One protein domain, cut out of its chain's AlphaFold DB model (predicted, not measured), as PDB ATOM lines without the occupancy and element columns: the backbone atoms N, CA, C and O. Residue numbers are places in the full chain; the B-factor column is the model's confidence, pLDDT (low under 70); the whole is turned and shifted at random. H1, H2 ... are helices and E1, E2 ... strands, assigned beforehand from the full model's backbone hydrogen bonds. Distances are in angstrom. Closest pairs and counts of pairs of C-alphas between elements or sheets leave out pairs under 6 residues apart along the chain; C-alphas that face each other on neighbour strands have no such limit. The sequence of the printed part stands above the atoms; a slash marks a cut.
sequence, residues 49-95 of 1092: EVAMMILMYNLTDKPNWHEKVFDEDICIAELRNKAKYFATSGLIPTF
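Overview. This is residues 49 to 95 of the 1092 residues of the protein "HET domain-containing protein" of Fusarium sp. AF-6 (UniProt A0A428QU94). Two helices, H3 and H1, are set at a steep angle and come near each other where the first turns of H3 meet the middle of H1; the short strand E1 folds back from the end of H3 to pack beside H1. The short helix H2 packs on H3. The printed part has 47 residues with three named helices and one named strand, in the order H1, H2, H3, E1, and its class is mostly helix. It is compact, with a radius of gyration of the C-alphas of 10.0 A, and rounded, with spans of 26 by 25 by 18 A.

Along the chain. H3, the longest helix, holds residues 77 to 89 and is 18.6 A long, from C-alpha 77 at (151.490, 189.723, 133.999). H1 holds residues 49 to 60, 16.3 A, and begins at C-alpha 49 at (164.828, 194.029, 140.179). H2 holds residues 65 to 68. E1, residues 92 to 95, ends at C-alpha 95 at (167.036, 192.858, 130.312).

Arrangement. H3 and H2 touch, their closest C-alphas being those of Ala 83 and His 66, 4.7 A apart. H3 and H1 are close but not clearly touching, with the C-alphas of Leu 79 and Met 56 closest at 7.3 A. They run the same way at a steep tilt of 52 degrees. H1 and H2 are also close but not clearly touching; the closest C-alphas, of Leu 59 and Trp 65, are 6.8 A apart. E1 pairs with no named strand. Its closest C-alpha pair with H1 is Thr 94 and Tyr 57, 5.5 A apart. H2 and E1 are apart. In H1 and H3 every O i to N i+4 pair is within hydrogen-bond range, and H2 is too short for such a pair.

Size, cuts and confidence. The two C-alphas farthest apart, of Ala 51 and Thr 88, are 26.8 A apart. The printed part has no cut. The links H1 to H2 and H3 to E1 are tight, and H2 to H3 is short. The mean pLDDT of the printed part is 80.4; residues 72 to 75 are under 70.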
ATOM      1  N   GLU A  49     165.237 193.817 141.569       77.25
ATOM      2  CA  GLU A  49     164.828 194.029 140.179       77.25
ATOM      3  C   GLU A  49     165.767 193.292 139.223       77.25
ATOM      4  O   GLU A  49     165.293 192.542 138.374       77.25
ATOM      5  N   VAL A  50     167.083 193.377 139.445       77.38
ATOM      6  CA  VAL A  50     168.077 192.597 138.685       77.38
ATOM      7  C   VAL A  50     167.801 191.092 138.794       77.38
ATOM      8  O   VAL A  50     167.735 190.393 137.785       77.38
ATOM      9  N   ALA A  51     167.548 190.586 140.003       77.25
ATOM     10  CA  ALA A  51     167.198 189.186 140.233       77.25
ATOM     11  C   ALA A  51     165.890 188.787 139.530       77.25
ATOM     12  O   ALA A  51     165.787 187.678 139.002       77.25
ATOM     13  N   MET A  52     164.900 189.684 139.486       74.44
ATOM     14  CA  MET A  52     163.657 189.457 138.749       74.44
ATOM     15  C   MET A  52     163.902 189.382 137.238       74.44
ATOM     16  O   MET A  52     163.356 188.498 136.583       74.44
ATOM     17  N   MET A  53     164.759 190.242 136.685       75.00
ATOM     18  CA  MET A  53     165.136 190.202 135.267       75.00
ATOM     19  C   MET A  53     165.870 188.900 134.922       75.00
ATOM     20  O   MET A  53     165.528 188.253 133.932       75.00
ATOM     21  N   ILE A  54     166.791 188.442 135.782       76.50
ATOM     22  CA  ILE A  54     167.463 187.137 135.647       76.50
ATOM     23  C   ILE A  54     166.445 185.988 135.708       76.50
ATOM     24  O   ILE A  54     166.504 185.043 134.918       76.50
ATOM     25  N   LEU A  55     165.473 186.055 136.624       76.56
ATOM     26  CA  LEU A  55     164.403 185.062 136.711       76.56
ATOM     27  C   LEU A  55     163.555 185.044 135.432       76.56
ATOM     28  O   LEU A  55     163.296 183.970 134.888       76.56
ATOM     29  N   MET A  56     163.148 186.212 134.931       76.00
ATOM     30  CA  MET A  56     162.390 186.337 133.685       76.00
ATOM     31  C   MET A  56     163.178 185.786 132.499       76.00
ATOM     32  O   MET A  56     162.626 185.009 131.721       76.00
ATOM     33  N   TYR A  57     164.467 186.107 132.394       81.06
ATOM     34  CA  TYR A  57     165.363 185.524 131.400       81.06
ATOM     35  C   TYR A  57     165.317 183.986 131.449       81.06
ATOM     36  O   TYR A  57     164.933 183.355 130.460       81.06
ATOM     37  N   ASN A  58     165.561 183.395 132.622       81.50
ATOM     38  CA  ASN A  58     165.551 181.942 132.826       81.50
ATOM     39  C   ASN A  58     164.201 181.284 132.494       81.50
ATOM     40  O   ASN A  58     164.151 180.147 132.013       81.50
ATOM     41  N   LEU A  59     163.091 181.979 132.751       79.75
ATOM     42  CA  LEU A  59     161.750 181.511 132.401       79.75
ATOM     43  C   LEU A  59     161.503 181.580 130.888       79.75
ATOM     44  O   LEU A  59     160.960 180.630 130.322       79.75
ATOM     45  N   THR A  60     161.948 182.648 130.220       81.94
ATOM     46  CA  THR A  60     161.837 182.794 128.754       81.94
ATOM     47  C   THR A  60     162.762 181.857 127.972       81.94
ATOM     48  O   THR A  60     162.614 181.731 126.759       81.94
ATOM     49  N   ASP A  61     163.711 181.191 128.632       83.81
ATOM     50  CA  ASP A  61     164.542 180.136 128.038       83.81
ATOM     51  C   ASP A  61     163.870 178.755 128.055       83.81
ATOM     52  O   ASP A  61     164.352 177.809 127.427       83.81
ATOM     53  N   LYS A  62     162.718 178.610 128.727       83.88
ATOM     54  CA  LYS A  62     161.981 177.344 128.735       83.88
ATOM     55  C   LYS A  62     161.270 177.101 127.393       83.88
ATOM     56  O   LYS A  62     160.686 178.024 126.821       83.88
ATOM     57  N   PRO A  63     161.213 175.843 126.914       82.38
ATOM     58  CA  PRO A  63     160.452 175.500 125.715       82.38
ATOM     59  C   PRO A  63     158.990 175.933 125.843       82.38
ATOM     60  O   PRO A  63     158.364 175.673 126.879       82.38
ATOM     61  N   ASN A  64     158.454 176.560 124.796       84.19
ATOM     62  CA  ASN A  64     157.073 177.050 124.713       84.19
ATOM     63  C   ASN A  64     156.672 177.983 125.871       84.19
ATOM     64  O   ASN A  64     155.518 177.991 126.294       84.19
ATOM     65  N   TRP A  65     157.617 178.754 126.422       85.38
ATOM     66  CA  TRP A  65     157.328 179.689 127.515       85.38
ATOM     67  C   TRP A  65     156.171 180.642 127.166       85.38
ATOM     68  O   TRP A  65     155.291 180.851 127.992       85.38
ATOM     69  N   HIS A  66     156.131 181.142 125.926       84.56
ATOM     70  CA  HIS A  66     155.120 182.079 125.438       84.56
ATOM     71  C   HIS A  66     153.708 181.476 125.396       84.56
ATOM     72  O   HIS A  66     152.744 182.225 125.433       84.56
ATOM     73  N   GLU A  67     153.566 180.148 125.370       84.62
ATOM     74  CA  GLU A  67     152.274 179.466 125.529       84.62
ATOM     75  C   GLU A  67     151.958 179.248 127.018       84.62
ATOM     76  O   GLU A  67     150.852 179.526 127.480       84.62
ATOM     77  N   LYS A  68     152.956 178.794 127.791       81.31
ATOM     78  CA  LYS A  68     152.824 178.408 129.207       81.31
ATOM     79  C   LYS A  68     152.456 179.563 130.134       81.31
ATOM     80  O   LYS A  68     151.781 179.343 131.130       81.31
ATOM     81  N   VAL A  69     152.883 180.787 129.830       79.50
ATOM     82  CA  VAL A  69     152.607 181.958 130.687       79.50
ATOM     83  C   VAL A  69     151.139 182.396 130.661       79.50
ATOM     84  O   VAL A  69     150.722 183.203 131.495       79.50
ATOM     85  N   PHE A  70     150.335 181.871 129.731       78.06
ATOM     86  CA  PHE A  70     148.887 182.081 129.702       78.06
ATOM     87  C   PHE A  70     148.107 181.067 130.550       78.06
ATOM     88  O   PHE A  70     146.921 181.290 130.770       78.06
ATOM     89  N   ASP A  71     148.764 180.031 131.083       71.56
ATOM     90  CA  ASP A  71     148.187 179.154 132.106       71.56
ATOM     91  C   ASP A  71     147.835 179.981 133.358       71.56
ATOM     92  O   ASP A  71     148.631 180.808 133.814       71.56
ATOM     93  N   GLU A  72     146.619 179.811 133.883       61.88
ATOM     94  CA  GLU A  72     146.134 180.562 135.048       61.88
ATOM     95  C   GLU A  72     146.960 180.256 136.309       61.88
ATOM     96  O   GLU A  72     147.099 181.132 137.164       61.88
ATOM     97  N   ASP A  73     147.616 179.092 136.367       54.81
ATOM     98  CA  ASP A  73     148.422 178.655 137.510       54.81
ATOM     99  C   ASP A  73     149.859 179.243 137.538       54.81
ATOM    100  O   ASP A  73     150.562 179.092 138.538       54.81
ATOM    101  N   ILE A  74     150.328 179.927 136.475       57.22
ATOM    102  CA  ILE A  74     151.746 180.355 136.304       57.22
ATOM    103  C   ILE A  74     151.915 181.899 136.203       57.22
ATOM    104  O   ILE A  74     152.935 182.434 135.773       57.22
ATOM    105  N   CYS A  75     150.933 182.690 136.624       52.19
ATOM    106  CA  CYS A  75     150.829 184.085 136.171       52.19
ATOM    107  C   CYS A  75     151.831 185.106 136.751       52.19
ATOM    108  O   CYS A  75     151.672 185.569 137.878       52.19
ATOM    109  N   ILE A  76     152.718 185.626 135.889       71.38
ATOM    110  CA  ILE A  76     153.311 186.972 136.008       71.38
ATOM    111  C   ILE A  76     152.832 187.799 134.802       71.38
ATOM    112  O   ILE A  76     153.081 187.428 133.655       71.38
ATOM    113  N   ALA A  77     152.124 188.907 135.045       79.50
ATOM    114  CA  ALA A  77     151.490 189.723 133.999       79.50
ATOM    115  C   ALA A  77     152.485 190.260 132.949       79.50
ATOM    116  O   ALA A  77     152.183 190.272 131.756       79.50
ATOM    117  N   GLU A  78     153.704 190.596 133.371       82.38
ATOM    118  CA  GLU A  78     154.777 191.044 132.481       82.38
ATOM    119  C   GLU A  78     155.223 189.976 131.479       82.38
ATOM    120  O   GLU A  78     155.406 190.275 130.299       82.38
ATOM    121  N   LEU A  79     155.328 188.711 131.901       83.81
ATOM    122  CA  LEU A  79     155.689 187.622 130.991       83.81
ATOM    123  C   LEU A  79     154.627 187.413 129.911       83.81
ATOM    124  O   LEU A  79     154.969 187.118 128.769       83.81
ATOM    125  N   ARG A  80     153.344 187.609 130.238       86.00
ATOM    126  CA  ARG A  80     152.256 187.567 129.249       86.00
ATOM    127  C   ARG A  80     152.377 188.699 128.241       86.00
ATOM    128  O   ARG A  80     152.178 188.468 127.053       86.00
ATOM    129  N   ASN A  81     152.729 189.899 128.694       87.25
ATOM    130  CA  ASN A  81     152.954 191.029 127.802       87.25
ATOM    131  C   ASN A  81     154.144 190.780 126.854       87.25
ATOM    132  O   ASN A  81     154.002 190.869 125.636       87.25
ATOM    133  N   LYS A  82     155.283 190.319 127.394       87.94
ATOM    134  CA  LYS A  82     156.448 189.909 126.589       87.94
ATOM    135  C   LYS A  82     156.116 188.766 125.624       87.94
ATOM    136  O   LYS A  82     156.614 188.759 124.504       87.94
ATOM    137  N   ALA A  83     155.260 187.820 126.018       88.62
ATOM    138  CA  ALA A  83     154.808 186.736 125.145       88.62
ATOM    139  C   ALA A  83     153.952 187.240 123.974       88.62
ATOM    140  O   ALA A  83     154.139 186.770 122.853       88.62
ATOM    141  N   LYS A  84     153.053 188.214 124.203       89.25
ATOM    142  CA  LYS A  84     152.295 188.870 123.121       89.25
ATOM    143  C   LYS A  84     153.240 189.547 122.133       89.25
ATOM    144  O   LYS A  84     153.093 189.354 120.929       89.25
ATOM    145  N   TYR A  85     154.225 190.288 122.643       90.56
ATOM    146  CA  TYR A  85     155.218 190.938 121.798       90.56
ATOM    147  C   TYR A  85     156.022 189.911 120.995       90.56
ATOM    148  O   TYR A  85     156.017 189.977 119.768       90.56
ATOM    149  N   PHE A  86     156.593 188.896 121.654       91.56
ATOM    150  CA  PHE A  86     157.333 187.809 121.005       91.56
ATOM    151  C   PHE A  86     156.520 187.109 119.907       91.56
ATOM    152  O   PHE A  86     157.063 186.799 118.851       91.56
ATOM    153  N   ALA A  87     155.218 186.892 120.112       89.19
ATOM    154  CA  ALA A  87     154.356 186.280 119.102       89.19
ATOM    155  C   ALA A  87     154.232 187.125 117.819       89.19
ATOM    156  O   ALA A  87     154.022 186.571 116.741       89.19
ATOM    157  N   THR A  88     154.362 188.451 117.926       89.75
ATOM    158  CA  THR A  88     154.298 189.376 116.782       89.75
ATOM    159  C   THR A  88     155.665 189.694 116.180       89.75
ATOM    160  O   THR A  88     155.781 189.777 114.961       89.75
ATOM    161  N   SER A  89     156.694 189.852 117.015       89.81
ATOM    162  CA  SER A  89     158.015 190.340 116.612       89.81
ATOM    163  C   SER A  89     159.061 189.240 116.491       89.81
ATOM    164  O   SER A  89     160.071 189.452 115.844       89.81
ATOM    165  N   GLY A  90     158.882 188.084 117.136       90.38
ATOM    166  CA  GLY A  90     159.915 187.053 117.261       90.38
ATOM    167  C   GLY A  90     161.109 187.441 118.146       90.38
ATOM    168  O   GLY A  90     162.072 186.674 118.213       90.38
ATOM    169  N   LEU A  91     161.062 188.591 118.828       91.56
ATOM    170  CA  LEU A  91     162.130 189.135 119.672       91.56
ATOM    171  C   LEU A  91     161.714 189.163 121.149       91.56
ATOM    172  O   LEU A  91     160.535 189.317 121.476       91.56
ATOM    173  N   ILE A  92     162.686 189.002 122.050       90.38
ATOM    174  CA  ILE A  92     162.467 188.979 123.502       90.38
ATOM    175  C   ILE A  92     163.346 190.041 124.177       90.38
ATOM    176  O   ILE A  92     164.566 189.861 124.237       90.38
ATOM    177  N   PRO A  93     162.746 191.088 124.767       86.38
ATOM    178  CA  PRO A  93     163.435 192.020 125.660       86.38
ATOM    179  C   PRO A  93     163.742 191.334 126.989       86.38
ATOM    180  O   PRO A  93     162.865 191.148 127.839       86.38
ATOM    181  N   THR A  94     164.980 190.880 127.152       76.25
ATOM    182  CA  THR A  94     165.399 190.083 128.315       76.25
ATOM    183  C   THR A  94     165.775 190.923 129.510       76.25
ATOM    184  O   THR A  94     165.173 190.761 130.570       76.25
ATOM    185  N   PHE A  95     166.711 191.846 129.321       77.31
ATOM    186  CA  PHE A  95     167.036 192.858 130.312       77.31
ATOM    187  C   PHE A  95     166.507 194.189 129.809       77.31
ATOM    188  O   PHE A  95     167.088 194.768 128.906       77.31
TER     189      PHE A  95